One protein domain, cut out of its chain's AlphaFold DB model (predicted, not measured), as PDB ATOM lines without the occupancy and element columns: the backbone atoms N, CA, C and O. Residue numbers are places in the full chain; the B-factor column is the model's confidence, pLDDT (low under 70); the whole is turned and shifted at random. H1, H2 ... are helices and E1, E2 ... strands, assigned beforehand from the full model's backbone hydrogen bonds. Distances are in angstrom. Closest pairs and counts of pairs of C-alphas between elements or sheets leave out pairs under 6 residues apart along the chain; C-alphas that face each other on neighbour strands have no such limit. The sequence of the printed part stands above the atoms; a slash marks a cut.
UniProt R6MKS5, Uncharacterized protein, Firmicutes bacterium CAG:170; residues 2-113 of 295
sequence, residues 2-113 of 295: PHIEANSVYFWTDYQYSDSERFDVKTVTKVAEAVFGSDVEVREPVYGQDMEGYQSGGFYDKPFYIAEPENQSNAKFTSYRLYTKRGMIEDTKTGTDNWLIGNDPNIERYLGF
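What this domain is: This is residues 2 to 113 of the 295 residues of an uncharacterized protein of Firmicutes bacterium CAG:170 (UniProt R6MKS5). With little regular structure, this domain is a small twisted antiparallel sheet, E1 - E2 - E3 - E4, with H1 over one face, E5 beside E4, and long loops, of which residues 9 to 16 stick out. The printed part has 112 residues, 36 in named elements, ordered H1 E1 E2 E3 E4 E5, class mixed. It is compact, radius of gyration of the C-alphas 14.0 A, spanning 43 by 29 by 25 A.

Where its parts are: Look for E1 at residues 40 to 43, E2 at 64 to 69, E3 at 80 to 83 and E4 at 89 to 91. From C-alpha 25 at (13.564, 46.779, 33.082), H1 runs 15.7 A to residue 36. E5, residues 107 to 113, runs 19.9 A to (32.809, 56.972, 33.601).

How they stand to each other: E1 to E4 form a meander, successive antiparallel hairpins; within hydrogen-bond range find N 41 and O 68, 2.9 A, N 65 and O 82, 3.0 A, N 81 and O 90, 2.8 A. In two layers, helix on sheet, H1 lies over E2, height 8.0 A; the closest C-alphas, Phe 36 and Pro 69, are 6.2 A apart. H1 has every O i to N i+4 pair within range. E5 pairs with no named strand; its closest C-alpha to E4 is Arg 109, 6.3 A from that of Asp 91.

The domain as a whole: The farthest C-alphas, Thr 13 and Ser 73, are 43.4 A apart. The printed part has no cut; links E1 to E2 and E4 to E5 are long. Model pLDDT is under 70 at residues 2 to 20, 53 to 62 and 95 to 96.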
ATOM      1  N   PRO A   2      38.534  47.302  34.290       34.19
ATOM      2  CA  PRO A   2      37.361  47.794  35.005       34.19
ATOM      3  C   PRO A   2      36.180  47.969  34.045       34.19
ATOM      4  O   PRO A   2      36.228  48.787  33.124       34.19
ATOM      5  N   HIS A   3      35.125  47.202  34.283       41.03
ATOM      6  CA  HIS A   3      33.791  47.355  33.717       41.03
ATOM      7  C   HIS A   3      32.847  47.902  34.791       41.03
ATOM      8  O   HIS A   3      33.112  47.816  35.992       41.03
ATOM      9  N   ILE A   4      31.738  48.503  34.367       44.50
ATOM     10  CA  ILE A   4      30.704  48.956  35.298       44.50
ATOM     11  C   ILE A   4      29.974  47.709  35.789       44.50
ATOM     12  O   ILE A   4      29.205  47.135  35.028       44.50
ATOM     13  N   GLU A   5      30.207  47.296  37.034       45.69
ATOM     14  CA  GLU A   5      29.366  46.321  37.733       45.69
ATOM     15  C   GLU A   5      28.615  47.002  38.870       45.69
ATOM     16  O   GLU A   5      29.220  47.520  39.809       45.69
ATOM     17  N   ALA A   6      27.287  46.908  38.862       40.31
ATOM     18  CA  ALA A   6      26.456  47.354  39.982       40.31
ATOM     19  C   ALA A   6      26.653  46.525  41.279       40.31
ATOM     20  O   ALA A   6      26.017  46.803  42.295       40.31
ATOM     21  N   ASN A   7      27.510  45.496  41.256       41.41
ATOM     22  CA  ASN A   7      27.759  44.560  42.355       41.41
ATOM     23  C   ASN A   7      29.244  44.294  42.630       41.41
ATOM     24  O   ASN A   7      29.568  43.222  43.144       41.41
ATOM     25  N   SER A   8      30.138  45.250  42.360       40.38
ATOM     26  CA  SER A   8      31.533  45.169  42.813       40.38
ATOM     27  C   SER A   8      31.622  45.317  44.343       40.38
ATOM     28  O   SER A   8      31.997  46.342  44.910       40.38
ATOM     29  N   VAL A   9      31.222  44.269  45.061       32.56
ATOM     30  CA  VAL A   9      31.501  44.128  46.487       32.56
ATOM     31  C   VAL A   9      32.972  43.738  46.602       32.56
ATOM     32  O   VAL A   9      33.349  42.639  46.214       32.56
ATOM     33  N   TYR A  10      33.787  44.632  47.170       38.09
ATOM     34  CA  TYR A  10      35.240  44.502  47.397       38.09
ATOM     35  C   TYR A  10      35.676  43.302  48.272       38.09
ATOM     36  O   TYR A  10      36.852  43.166  48.598       38.09
ATOM     37  N   PHE A  11      34.738  42.439  48.664       30.17
ATOM     38  CA  PHE A  11      34.982  41.167  49.326       30.17
ATOM     39  C   PHE A  11      33.984  40.125  48.828       30.17
ATOM     40  O   PHE A  11      32.808  40.124  49.202       30.17
ATOM     41  N   TRP A  12      34.476  39.215  47.997       33.81
ATOM     42  CA  TRP A  12      33.723  38.073  47.506       33.81
ATOM     43  C   TRP A  12      33.711  36.990  48.591       33.81
ATOM     44  O   TRP A  12      34.662  36.233  48.746       33.81
ATOM     45  N   THR A  13      32.661  36.969  49.417       31.39
ATOM     46  CA  THR A  13      32.527  35.981  50.509       31.39
ATOM     47  C   THR A  13      31.580  34.833  50.190       31.39
ATOM     48  O   THR A  13      31.522  33.892  50.969       31.39
ATOM     49  N   ASP A  14      30.910  34.839  49.034       36.78
ATOM     50  CA  ASP A  14      30.075  33.716  48.619       36.78
ATOM     51  C   ASP A  14      30.064  33.542  47.097       36.78
ATOM     52  O   ASP A  14      29.590  34.393  46.344       36.78
ATOM     53  N   TYR A  15      30.511  32.362  46.664       38.16
ATOM     54  CA  TYR A  15      30.413  31.807  45.306       38.16
ATOM     55  C   TYR A  15      28.959  31.465  44.915       38.16
ATOM     56  O   TYR A  15      28.700  30.515  44.177       38.16
ATOM     57  N   GLN A  16      27.968  32.187  45.440       40.75
ATOM     58  CA  GLN A  16      26.576  31.940  45.097       40.75
ATOM     59  C   GLN A  16      26.205  32.766  43.872       40.75
ATOM     60  O   GLN A  16      25.756  33.910  43.953       40.75
ATOM     61  N   TYR A  17      26.385  32.130  42.714       49.69
ATOM     62  CA  TYR A  17      25.657  32.437  41.490       49.69
ATOM     63  C   TYR A  17      24.156  32.346  41.799       49.69
ATOM     64  O   TYR A  17      23.538  31.296  41.657       49.69
ATOM     65  N   SER A  18      23.556  33.422  42.314       52.12
ATOM     66  CA  SER A  18      22.103  33.489  42.400       52.12
ATOM     67  C   SER A  18      21.589  33.563  40.965       52.12
ATOM     68  O   SER A  18      21.737  34.598  40.314       52.12
ATOM     69  N   ASP A  19      20.996  32.480  40.471       56.81
ATOM     70  CA  ASP A  19      20.459  32.407  39.108       56.81
ATOM     71  C   ASP A  19      19.285  33.368  38.856       56.81
ATOM     72  O   ASP A  19      18.840  33.501  37.717       56.81
ATOM     73  N   SER A  20      18.796  34.072  39.880       67.88
ATOM     74  CA  SER A  20      17.734  35.068  39.762       67.88
ATOM     75  C   SER A  20      18.227  36.378  39.146       67.88
ATOM     76  O   SER A  20      19.250  36.928  39.564       67.88
ATOM     77  N   GLU A  21      17.441  36.923  38.218       72.19
ATOM     78  CA  GLU A  21      17.555  38.318  37.788       72.19
ATOM     79  C   GLU A  21      17.510  39.255  39.002       72.19
ATOM     80  O   GLU A  21      16.677  39.100  39.898       72.19
ATOM     81  N   ARG A  22      18.440  40.214  39.045       78.44
ATOM     82  CA  ARG A  22      18.557  41.210  40.119       78.44
ATOM     83  C   ARG A  22      17.984  42.563  39.713       78.44
ATOM     84  O   ARG A  22      17.535  43.312  40.577       78.44
ATOM     85  N   PHE A  23      18.008  42.868  38.417       83.81
ATOM     86  CA  PHE A  23      17.633  44.165  37.867       83.81
ATOM     87  C   PHE A  23      16.513  44.002  36.840       83.81
ATOM     88  O   PHE A  23      16.699  43.369  35.804       83.81
ATOM     89  N   ASP A  24      15.352  44.583  37.141       87.62
ATOM     90  CA  ASP A  24      14.212  44.643  36.225       87.62
ATOM     91  C   ASP A  24      14.387  45.748  35.169       87.62
ATOM     92  O   ASP A  24      15.246  46.626  35.292       87.62
ATOM     93  N   VAL A  25      13.528  45.753  34.141       89.94
ATOM     94  CA  VAL A  25      13.564  46.779  33.082       89.94
ATOM     95  C   VAL A  25      13.507  48.202  33.638       89.94
ATOM     96  O   VAL A  25      14.214  49.069  33.151       89.94
ATOM     97  N   LYS A  26      12.729  48.462  34.700       92.81
ATOM     98  CA  LYS A  26      12.625  49.810  35.286       92.81
ATOM     99  C   LYS A  26      13.950  50.266  35.881       92.81
ATOM    100  O   LYS A  26      14.293  51.442  35.782       92.81
ATOM    101  N   THR A  27      14.668  49.355  36.527       91.75
ATOM    102  CA  THR A  27      15.999  49.615  37.070       91.75
ATOM    103  C   THR A  27      16.991  49.849  35.945       91.75
ATOM    104  O   THR A  27      17.724  50.833  35.972       91.75
ATOM    105  N   VAL A  28      16.959  48.991  34.927       91.25
ATOM    106  CA  VAL A  28      17.849  49.082  33.772       91.25
ATOM    107  C   VAL A  28      17.626  50.374  32.983       91.25
ATOM    108  O   VAL A  28      18.601  51.049  32.670       91.25
ATOM    109  N   THR A  29      16.377  50.787  32.754       94.12
ATOM    110  CA  THR A  29      16.053  52.073  32.118       94.12
ATOM    111  C   THR A  29      16.604  53.248  32.914       94.12
ATOM    112  O   THR A  29      17.273  54.092  32.337       94.12
ATOM    113  N   LYS A  30      16.428  53.279  34.241       93.00
ATOM    114  CA  LYS A  30      16.994  54.358  35.072       93.00
ATOM    115  C   LYS A  30      18.516  54.422  35.008       93.00
ATOM    116  O   LYS A  30      19.083  55.508  35.035       93.00
ATOM    117  N   VAL A  31      19.178  53.265  34.971       90.25
ATOM    118  CA  VAL A  31      20.634  53.204  34.810       90.25
ATOM    119  C   VAL A  31      21.021  53.729  33.432       90.25
ATOM    120  O   VAL A  31      21.886  54.590  33.360       90.25
ATOM    121  N   ALA A  32      20.357  53.282  32.365       91.00
ATOM    122  CA  ALA A  32      20.601  53.774  31.012       91.00
ATOM    123  C   ALA A  32      20.403  55.295  30.912       91.00
ATOM    124  O   ALA A  32      21.264  55.970  30.365       91.00
ATOM    125  N   GLU A  33      19.337  55.844  31.499       91.56
ATOM    126  CA  GLU A  33      19.068  57.289  31.527       91.56
ATOM    127  C   GLU A  33      20.152  58.066  32.286       91.56
ATOM    128  O   GLU A  33      20.577  59.139  31.860       91.56
ATOM    129  N   ALA A  34      20.627  57.527  33.412       87.19
ATOM    130  CA  ALA A  34      21.704  58.142  34.187       87.19
ATOM    131  C   ALA A  34      23.057  58.093  33.459       87.19
ATOM    132  O   ALA A  34      23.892  58.971  33.649       87.19
ATOM    133  N   VAL A  35      23.269  57.051  32.655       84.75
ATOM    134  CA  VAL A  35      24.520  56.749  31.949       84.75
ATOM    135  C   VAL A  35      24.588  57.463  30.602       84.75
ATOM    136  O   VAL A  35      25.660  57.921  30.244       84.75
ATOM    137  N   PHE A  36      23.486  57.563  29.858       86.06
ATOM    138  CA  PHE A  36      23.462  58.053  28.473       86.06
ATOM    139  C   PHE A  36      22.595  59.306  28.264       86.06
ATOM    140  O   PHE A  36      22.574  59.849  27.161       86.06
ATOM    141  N   GLY A  37      21.905  59.781  29.304       86.81
ATOM    142  CA  GLY A  37      20.925  60.865  29.220       86.81
ATOM    143  C   GLY A  37      19.494  60.359  29.019       86.81
ATOM    144  O   GLY A  37      19.260  59.176  28.792       86.81
ATOM    145  N   SER A  38      18.513  61.262  29.113       89.88
ATOM    146  CA  SER A  38      17.082  60.910  29.059       89.88
ATOM    147  C   SER A  38      16.612  60.363  27.711       89.88
ATOM    148  O   SER A  38      15.596  59.676  27.661       89.88
ATOM    149  N   ASP A  39      17.332  60.669  26.632       91.19
ATOM    150  CA  ASP A  39      16.998  60.237  25.275       91.19
ATOM    151  C   ASP A  39      17.723  58.918  24.961       91.19
ATOM    152  O   ASP A  39      18.699  58.866  24.207       91.19
ATOM    153  N   VAL A  40      17.264  57.843  25.606       93.75
ATOM    154  CA  VAL A  40      17.760  56.475  25.416       93.75
ATOM    155  C   VAL A  40      16.591  55.502  25.296       93.75
ATOM    156  O   VAL A  40      15.699  55.461  26.146       93.75
ATOM    157  N   GLU A  41      16.598  54.682  24.248       95.38
ATOM    158  CA  GLU A  41      15.636  53.595  24.093       95.38
ATOM    159  C   GLU A  41      16.149  52.349  24.820       95.38
ATOM    160  O   GLU A  41      17.306  51.963  24.664       95.38
ATOM    161  N   VAL A  42      15.290  51.702  25.615       95.62
ATOM    162  CA  VAL A  42      15.595  50.413  26.251       95.62
ATOM    163  C   VAL A  42      14.587  49.366  25.807       95.62
ATOM    164  O   VAL A  42      13.382  49.527  26.011       95.62
ATOM    165  N   ARG A  43      15.085  48.265  25.242       94.44
ATOM    166  CA  ARG A  43      14.267  47.189  24.666       94.44
ATOM    167  C   ARG A  43      14.778  45.801  25.037       94.44
ATOM    168  O   ARG A  43      15.921  45.616  25.456       94.44
ATOM    169  N   GLU A  44      13.915  44.802  24.868       91.75
ATOM    170  CA  GLU A  44      14.340  43.404  24.937       91.75
ATOM    171  C   GLU A  44      15.277  43.052  23.764       91.75
ATOM    172  O   GLU A  44      15.128  43.612  22.669       91.75
ATOM    173  N   PRO A  45      16.214  42.106  23.961       89.25
ATOM    174  CA  PRO A  45      17.025  41.593  22.870       89.25
ATOM    175  C   PRO A  45      16.177  40.778  21.889       89.25
ATOM    176  O   PRO A  45      15.314  39.985  22.281       89.25
ATOM    177  N   VAL A  46      16.457  40.943  20.601       89.44
ATOM    178  CA  VAL A  46      15.786  40.273  19.490       89.44
ATOM    179  C   VAL A  46      16.670  39.137  18.975       89.44
ATOM    180  O   VAL A  46      17.822  39.332  18.583       89.44
ATOM    181  N   TYR A  47      16.118  37.921  18.951       85.94
ATOM    182  CA  TYR A  47      16.803  36.752  18.394       85.94
ATOM    183  C   TYR A  47      17.074  36.937  16.892       85.94
ATOM    184  O   TYR A  47      16.183  37.337  16.142       85.94
ATOM    185  N   GLY A  48      18.294  36.630  16.452       86.56
ATOM    186  CA  GLY A  48      18.771  36.866  15.086       86.56
ATOM    187  C   GLY A  48      19.215  38.307  14.806       86.56
ATOM    188  O   GLY A  48      19.614  38.597  13.682       86.56
ATOM    189  N   GLN A  49      19.142  39.211  15.791       88.06
ATOM    190  CA  GLN A  49      19.668  40.580  15.683       88.06
ATOM    191  C   GLN A  49      20.699  40.886  16.769       88.06
ATOM    192  O   GLN A  49      21.791  41.342  16.447       88.06
ATOM    193  N   ASP A  50      20.377  40.592  18.031       87.00
ATOM    194  CA  ASP A  50      21.268  40.845  19.172       87.00
ATOM    195  C   ASP A  50      21.953  39.556  19.670       87.00
ATOM    196  O   ASP A  50      23.028  39.601  20.269       87.00
ATOM    197  N   MET A  51      21.334  38.394  19.416       84.88
ATOM    198  CA  MET A  51      21.810  37.075  19.852       84.88
ATOM    199  C   MET A  51      21.351  35.949  18.914       84.88
ATOM    200  O   MET A  51      20.248  36.004  18.369       84.88
ATOM    201  N   GLU A  52      22.167  34.906  18.757       78.62
ATOM    202  CA  GLU A  52      21.947  33.781  17.828       78.62
ATOM    203  C   GLU A  52      22.038  32.394  18.494       78.62
ATOM    204  O   GLU A  52      22.250  31.370  17.844       78.62
ATOM    205  N   GLY A  53      21.837  32.324  19.811       65.62
ATOM    206  CA  GLY A  53      21.855  31.060  20.541       65.62
ATOM    207  C   GLY A  53      21.559  31.212  22.026       65.62
ATOM    208  O   GLY A  53      21.146  32.271  22.489       65.62
ATOM    209  N   TYR A  54      21.775  30.125  22.766       60.91
ATOM    210  CA  TYR A  54      21.729  30.114  24.226       60.91
ATOM    211  C   TYR A  54      23.151  30.157  24.783       60.91
ATOM    212  O   TYR A  54      24.032  29.444  24.298       60.91
ATOM    213  N   GLN A  55      23.359  30.948  25.832       61.34
ATOM    214  CA  GLN A  55      24.615  30.972  26.568       61.34
ATOM    215  C   GLN A  55      24.856  29.602  27.230       61.34
ATOM    216  O   GLN A  55      24.022  29.101  27.986       61.34
ATOM    217  N   SER A  56      26.006  28.971  26.972       49.78
ATOM    218  CA  SER A  56      26.426  27.788  27.734       49.78
ATOM    219  C   SER A  56      27.028  28.218  29.073       49.78
ATOM    220  O   SER A  56      27.883  29.098  29.084       49.78
ATOM    221  N   GLY A  57      26.637  27.577  30.183       51.59
ATOM    222  CA  GLY A  57      27.225  27.837  31.510       51.59
ATOM    223  C   GLY A  57      26.252  28.250  32.623       51.59
ATOM    224  O   GLY A  57      26.697  28.832  33.604       51.59
ATOM    225  N   GLY A  58      24.949  27.958  32.497       45.53
ATOM    226  CA  GLY A  58      23.948  28.190  33.560       45.53
ATOM    227  C   GLY A  58      23.042  29.412  33.356       45.53
ATOM    228  O   GLY A  58      22.113  29.633  34.124       45.53
ATOM    229  N   PHE A  59      23.244  30.179  32.286       50.72
ATOM    230  CA  PHE A  59      22.474  31.384  31.978       50.72
ATOM    231  C   PHE A  59      21.453  31.104  30.865       50.72
ATOM    232  O   PHE A  59      21.639  31.479  29.714       50.72
ATOM    233  N   TYR A  60      20.380  30.386  31.200       48.28
ATOM    234  CA  TYR A  60      19.358  29.976  30.224       48.28
ATOM    235  C   TYR A  60      18.310  31.056  29.882       48.28
ATOM    236  O   TYR A  60      17.461  30.803  29.033       48.28
ATOM    237  N   ASP A  61      18.395  32.258  30.461       52.72
ATOM    238  CA  ASP A  61      17.390  33.321  30.313       52.72
ATOM    239  C   ASP A  61      18.019  34.656  29.896       52.72
ATOM    240  O   ASP A  61      19.159  34.938  30.271       52.72
ATOM    241  N   LYS A  62      17.249  35.451  29.128       59.41
ATOM    242  CA  LYS A  62      17.580  36.767  28.535       59.41
ATOM    243  C   LYS A  62      18.497  37.597  29.456       59.41
ATOM    244  O   LYS A  62      18.003  38.292  30.343       59.41
ATOM    245  N   PRO A  63      19.827  37.573  29.275       75.88
ATOM    246  CA  PRO A  63      20.708  38.012  30.351       75.88
ATOM    247  C   PRO A  63      20.888  39.532  30.393       75.88
ATOM    248  O   PRO A  63      21.594  40.017  31.276       75.88
ATOM    249  N   PHE A  64      20.263  40.278  29.473       85.31
ATOM    250  CA  PHE A  64      20.367  41.729  29.356       85.31
ATOM    251  C   PHE A  64      19.177  42.366  28.625       85.31
ATOM    252  O   PHE A  64      18.462  41.704  27.873       85.31
ATOM    253  N   TYR A  65      19.036  43.681  28.794       91.38
ATOM    254  CA  TYR A  65      18.319  44.557  27.860       91.38
ATOM    255  C   TYR A  65      19.312  45.269  26.937       91.38
ATOM    256  O   TYR A  65      20.492  45.394  27.272       91.38
ATOM    257  N   ILE A  66      18.828  45.753  25.794       93.31
ATOM    258  CA  ILE A  66      19.589  46.640  24.912       93.31
ATOM    259  C   ILE A  66      19.213  48.085  25.225       93.31
ATOM    260  O   ILE A  66      18.025  48.399  25.269       93.31
ATOM    261  N   ALA A  67      20.217  48.936  25.433       93.94
ATOM    262  CA  ALA A  67      20.069  50.385  25.511       93.94
ATOM    263  C   ALA A  67      20.695  51.052  24.280       93.94
ATOM    264  O   ALA A  67      21.848  50.775  23.944       93.94
ATOM    265  N   GLU A  68      19.948  51.942  23.636       94.88
ATOM    266  CA  GLU A  68      20.300  52.639  22.395       94.88
ATOM    267  C   GLU A  68      20.139  54.154  22.607       94.88
ATOM    268  O   GLU A  68      19.013  54.655  22.615       94.88
ATOM    269  N   PRO A  69      21.233  54.908  22.835       92.00
ATOM    270  CA  PRO A  69      21.161  56.363  22.945       92.00
ATOM    271  C   PRO A  69      20.648  56.983  21.637       92.00
ATOM    272  O   PRO A  69      21.146  56.648  20.563       92.00
ATOM    273  N   GLU A  70      19.710  57.928  21.685       88.81
ATOM    274  CA  GLU A  70      19.208  58.578  20.459       88.81
ATOM    275  C   GLU A  70      20.233  59.545  19.843       88.81
ATOM    276  O   GLU A  70      20.197  59.836  18.643       88.81
ATOM    277  N   ASN A  71      21.187  60.033  20.643       82.94
ATOM    278  CA  ASN A  71      22.278  60.875  20.162       82.94
ATOM    279  C   ASN A  71      23.255  60.072  19.279       82.94
ATOM    280  O   ASN A  71      24.261  59.543  19.744       82.94
ATOM    281  N   GLN A  72      22.989  60.062  17.973       79.25
ATOM    282  CA  GLN A  72      23.805  59.392  16.954       79.25
ATOM    283  C   GLN A  72      24.896  60.293  16.342       79.25
ATOM    284  O   GLN A  72      25.412  60.010  15.259       79.25
ATOM    285  N   SER A  73      25.270  61.396  17.004       85.56
ATOM    286  CA  SER A  73      26.332  62.297  16.515       85.56
ATOM    287  C   SER A  73      27.709  61.623  16.443       85.56
ATOM    288  O   SER A  73      28.569  62.044  15.666       85.56
ATOM    289  N   ASN A  74      27.908  60.546  17.208       89.06
ATOM    290  CA  ASN A  74      29.134  59.765  17.232       89.06
ATOM    291  C   ASN A  74      28.842  58.265  17.076       89.06
ATOM    292  O   ASN A  74      28.403  57.599  18.008       89.06
ATOM    293  N   ALA A  75      29.205  57.702  15.920       89.50
ATOM    294  CA  ALA A  75      28.981  56.293  15.572       89.50
ATOM    295  C   ALA A  75      29.707  55.265  16.473       89.50
ATOM    296  O   ALA A  75      29.556  54.051  16.294       89.50
ATOM    297  N   LYS A  76      30.537  55.719  17.422       90.00
ATOM    298  CA  LYS A  76      31.128  54.859  18.453       90.00
ATOM    299  C   LYS A  76      30.179  54.581  19.621       90.00
ATOM    300  O   LYS A  76      30.420  53.593  20.302       90.00
ATOM    301  N   PHE A  77      29.137  55.388  19.816       90.19
ATOM    302  CA  PHE A  77      28.144  55.247  20.882       90.19
ATOM    303  C   PHE A  77      26.807  54.867  20.250       90.19
ATOM    304  O   PHE A  77      26.063  55.729  19.800       90.19
ATOM    305  N   THR A  78      26.549  53.564  20.117       90.31
ATOM    306  CA  THR A  78      25.390  53.071  19.353       90.31
ATOM    307  C   THR A  78      24.435  52.255  20.200       90.31
ATOM    308  O   THR A  78      23.267  52.605  20.296       90.31
ATOM    309  N   SER A  79      24.918  51.173  20.807       91.56
ATOM    310  CA  SER A  79      24.076  50.299  21.613       91.56
ATOM    311  C   SER A  79      24.894  49.536  22.640       91.56
ATOM    312  O   SER A  79      26.075  49.242  22.427       91.56
ATOM    313  N   TYR A  80      24.253  49.228  23.763       90.38
ATOM    314  CA  TYR A  80      24.880  48.616  24.926       90.38
ATOM    315  C   TYR A  80      23.992  47.516  25.501       90.38
ATOM    316  O   TYR A  80      22.771  47.655  25.550       90.38
ATOM    317  N   ARG A  81      24.609  46.432  25.969       88.81
ATOM    318  CA  ARG A  81      23.950  45.355  26.712       88.81
ATOM    319  C   ARG A  81      24.017  45.679  28.198       88.81
ATOM    320  O   ARG A  81      25.106  45.860  28.739       88.81
ATOM    321  N   LEU A  82      22.864  45.755  28.857       88.56
ATOM    322  CA  LEU A  82      22.760  45.992  30.297       88.56
ATOM    323  C   LEU A  82      22.289  44.712  30.983       88.56
ATOM    324  O   LEU A  82      21.110  44.355  30.914       88.56
ATOM    325  N   TYR A  83      23.223  44.013  31.627       84.00
ATOM    326  CA  TYR A  83      23.005  42.671  32.156       84.00
ATOM    327  C   TYR A  83      22.206  42.665  33.462       84.00
ATOM    328  O   TYR A  83      22.567  43.311  34.446       84.00
ATOM    329  N   THR A  84      21.158  41.844  33.516       81.56
ATOM    330  CA  THR A  84      20.152  41.842  34.596       81.56
ATOM    331  C   THR A  84      20.592  41.099  35.859       81.56
ATOM    332  O   THR A  84      19.994  41.280  36.920       81.56
ATOM    333  N   LYS A  85      21.646  40.275  35.786       77.38
ATOM    334  CA  LYS A  85      22.164  39.494  36.929       77.38
ATOM    335  C   LYS A  85      23.401  40.115  37.581       77.38
ATOM    336  O   LYS A  85      23.450  40.234  38.800       77.38
ATOM    337  N   ARG A  86      24.399  40.499  36.777       71.00
ATOM    338  CA  ARG A  86      25.690  41.057  37.240       71.00
ATOM    339  C   ARG A  86      25.781  42.581  37.147       71.00
ATOM    340  O   ARG A  86      26.812  43.140  37.510       71.00
ATOM    341  N   GLY A  87      24.750  43.241  36.613       72.00
ATOM    342  CA  GLY A  87      24.729  44.699  36.484       72.00
ATOM    343  C   GLY A  87      25.869  45.231  35.620       72.00
ATOM    344  O   GLY A  87      26.355  46.324  35.891       72.00
ATOM    345  N   MET A  88      26.319  44.423  34.653       79.25
ATOM    346  CA  MET A  88      27.375  44.759  33.707       79.25
ATOM    347  C   MET A  88      26.805  45.601  32.567       79.25
ATOM    348  O   MET A  88      25.737  45.272  32.049       79.25
ATOM    349  N   ILE A  89      27.523  46.647  32.158       84.19
ATOM    350  CA  ILE A  89      27.243  47.404  30.929       84.19
ATOM    351  C   ILE A  89      28.342  47.097  29.913       84.19
ATOM    352  O   ILE A  89      29.520  47.308  30.196       84.19
ATOM    353  N   GLU A  90      27.961  46.608  28.737       83.75
ATOM    354  CA  GLU A  90      28.884  46.161  27.690       83.75
ATOM    355  C   GLU A  90      28.526  46.801  26.342       83.75
ATOM    356  O   GLU A  90      27.352  46.872  25.983       83.75
ATOM    357  N   ASP A  91      29.518  47.270  25.581       87.88
ATOM    358  CA  ASP A  91      29.320  47.725  24.196       87.88
ATOM    359  C   ASP A  91      28.925  46.522  23.320       87.88
ATOM    360  O   ASP A  91      29.580  45.480  23.354       87.88
ATOM    361  N   THR A  92      27.866  46.642  22.515       87.31
ATOM    362  CA  THR A  92      27.382  45.528  21.676       87.31
ATOM    363  C   THR A  92      28.396  45.069  20.627       87.31
ATOM    364  O   THR A  92      28.318  43.940  20.145       87.31
ATOM    365  N   LYS A  93      29.388  45.898  20.290       85.12
ATOM    366  CA  LYS A  93      30.477  45.533  19.370       85.12
ATOM    367  C   LYS A  93      31.562  44.693  20.040       85.12
ATOM    368  O   LYS A  93      32.476  44.228  19.363       85.12
ATOM    369  N   THR A  94      31.472  44.499  21.353       80.38
ATOM    370  CA  THR A  94      32.391  43.685  22.141       80.38
ATOM    371  C   THR A  94      31.795  42.345  22.523       80.38
ATOM    372  O   THR A  94      30.578  42.170  22.565       80.38
ATOM    373  N   GLY A  95      32.682  41.389  22.777       68.25
ATOM    374  CA  GLY A  95      32.361  40.099  23.364       68.25
ATOM    375  C   GLY A  95      33.118  38.981  22.665       68.25
ATOM    376  O   GLY A  95      33.253  38.972  21.444       68.25
ATOM    377  N   THR A  96      33.577  38.001  23.431       64.56
ATOM    378  CA  THR A  96      34.142  36.744  22.908       64.56
ATOM    379  C   THR A  96      33.082  35.650  22.770       64.56
ATOM    380  O   THR A  96      33.367  34.533  22.343       64.56
ATOM    381  N   ASP A  97      31.854  35.962  23.171       74.81
ATOM    382  CA  ASP A  97      30.745  35.031  23.235       74.81
ATOM    383  C   ASP A  97      30.146  34.796  21.845       74.81
ATOM    384  O   ASP A  97      29.531  35.675  21.246       74.81
ATOM    385  N   ASN A  98      30.283  33.567  21.346       76.12
ATOM    386  CA  ASN A  98      29.836  33.166  20.003       76.12
ATOM    387  C   ASN A  98      28.310  33.210  19.796       76.12
ATOM    388  O   ASN A  98      27.837  32.965  18.691       76.12
ATOM    389  N   TRP A  99      27.535  33.436  20.857       80.00
ATOM    390  CA  TRP A  99      26.075  33.509  20.806       80.00
ATOM    391  C   TRP A  99      25.559  34.952  20.697       80.00
ATOM    392  O   TRP A  99      24.357  35.148  20.516       80.00
ATOM    393  N   LEU A 100      26.444  35.949  20.791       83.50
ATOM    394  CA  LEU A 100      26.138  37.361  20.588       83.50
ATOM    395  C   LEU A 100      26.390  37.737  19.128       83.50
ATOM    396  O   LEU A 100      27.325  37.239  18.509       83.50
ATOM    397  N   ILE A 101      25.551  38.611  18.575       83.19
ATOM    398  CA  ILE A 101      25.708  39.099  17.200       83.19
ATOM    399  C   ILE A 101      26.369  40.478  17.228       83.19
ATOM    400  O   ILE A 101      26.113  41.288  18.119       83.19
ATOM    401  N   GLY A 102      27.206  40.753  16.224       78.44
ATOM    402  CA  GLY A 102      27.811  42.071  16.004       78.44
ATOM    403  C   GLY A 102      29.122  42.315  16.754       78.44
ATOM    404  O   GLY A 102      29.682  43.403  16.624       78.44
ATOM    405  N   ASN A 103      29.630  41.322  17.485       80.25
ATOM    406  CA  ASN A 103      30.944  41.364  18.117       80.25
ATOM    407  C   ASN A 103      32.075  41.064  17.120       80.25
ATOM    408  O   ASN A 103      31.949  40.220  16.233       80.25
ATOM    409  N   ASP A 104      33.211  41.738  17.299       84.44
ATOM    410  CA  ASP A 104      34.482  41.316  16.705       84.44
ATOM    411  C   ASP A 104      35.317  40.639  17.802       84.44
ATOM    412  O   ASP A 104      35.677  41.305  18.774       84.44
ATOM    413  N   PRO A 105      35.653  39.341  17.677       83.06
ATOM    414  CA  PRO A 105      36.387  38.619  18.715       83.06
ATOM    415  C   PRO A 105      37.818  39.135  18.928       83.06
ATOM    416  O   PRO A 105      38.458  38.743  19.897       83.06
ATOM    417  N   ASN A 106      38.338  39.990  18.038       88.25
ATOM    418  CA  ASN A 106      39.644  40.630  18.209       88.25
ATOM    419  C   ASN A 106      39.553  41.987  18.913       88.25
ATOM    420  O   ASN A 106      40.593  42.544  19.258       88.25
ATOM    421  N   ILE A 107      38.347  42.539  19.087       88.81
ATOM    422  CA  ILE A 107      38.142  43.890  19.605       88.81
ATOM    423  C   ILE A 107      37.407  43.842  20.944       88.81
ATOM    424  O   ILE A 107      36.229  43.491  21.038       88.81
ATOM    425  N   GLU A 108      38.083  44.323  21.980       88.31
ATOM    426  CA  GLU A 108      37.466  44.605  23.269       88.31
ATOM    427  C   GLU A 108      37.272  46.108  23.462       88.31
ATOM    428  O   GLU A 108      38.172  46.913  23.222       88.31
ATOM    429  N   ARG A 109      36.084  46.507  23.905       88.62
ATOM    430  CA  ARG A 109      35.647  47.883  24.087       88.62
ATOM    431  C   ARG A 109      34.974  48.005  25.434       88.62
ATOM    432  O   ARG A 109      33.973  47.347  25.702       88.62
ATOM    433  N   TYR A 110      35.502  48.907  26.249       84.94
ATOM    434  CA  TYR A 110      34.980  49.165  27.582       84.94
ATOM    435  C   TYR A 110      34.656  50.642  27.720       84.94
ATOM    436  O   TYR A 110      35.490  51.509  27.439       84.94
ATOM    437  N   LEU A 111      33.426  50.906  28.155       85.88
ATOM    438  CA  LEU A 111      32.964  52.231  28.521       85.88
ATOM    439  C   LEU A 111      33.193  52.432  30.023       85.88
ATOM    440  O   LEU A 111      32.695  51.659  30.841       85.88
ATOM    441  N   GLY A 112      33.945  53.470  30.374       84.44
ATOM    442  CA  GLY A 112      34.150  53.914  31.749       84.44
ATOM    443  C   GLY A 112      33.596  55.319  31.959       84.44
ATOM    444  O   GLY A 112      33.576  56.127  31.032       84.44
ATOM    445  N   PHE A 113      33.189  55.623  33.187       83.81
ATOM    446  CA  PHE A 113      32.809  56.972  33.601       83.81
ATOM    447  C   PHE A 113      33.986  57.656  34.277       83.81
ATOM    448  O   PHE A 113      34.684  57.046  35.085       83.81
TER     449      PHE A 113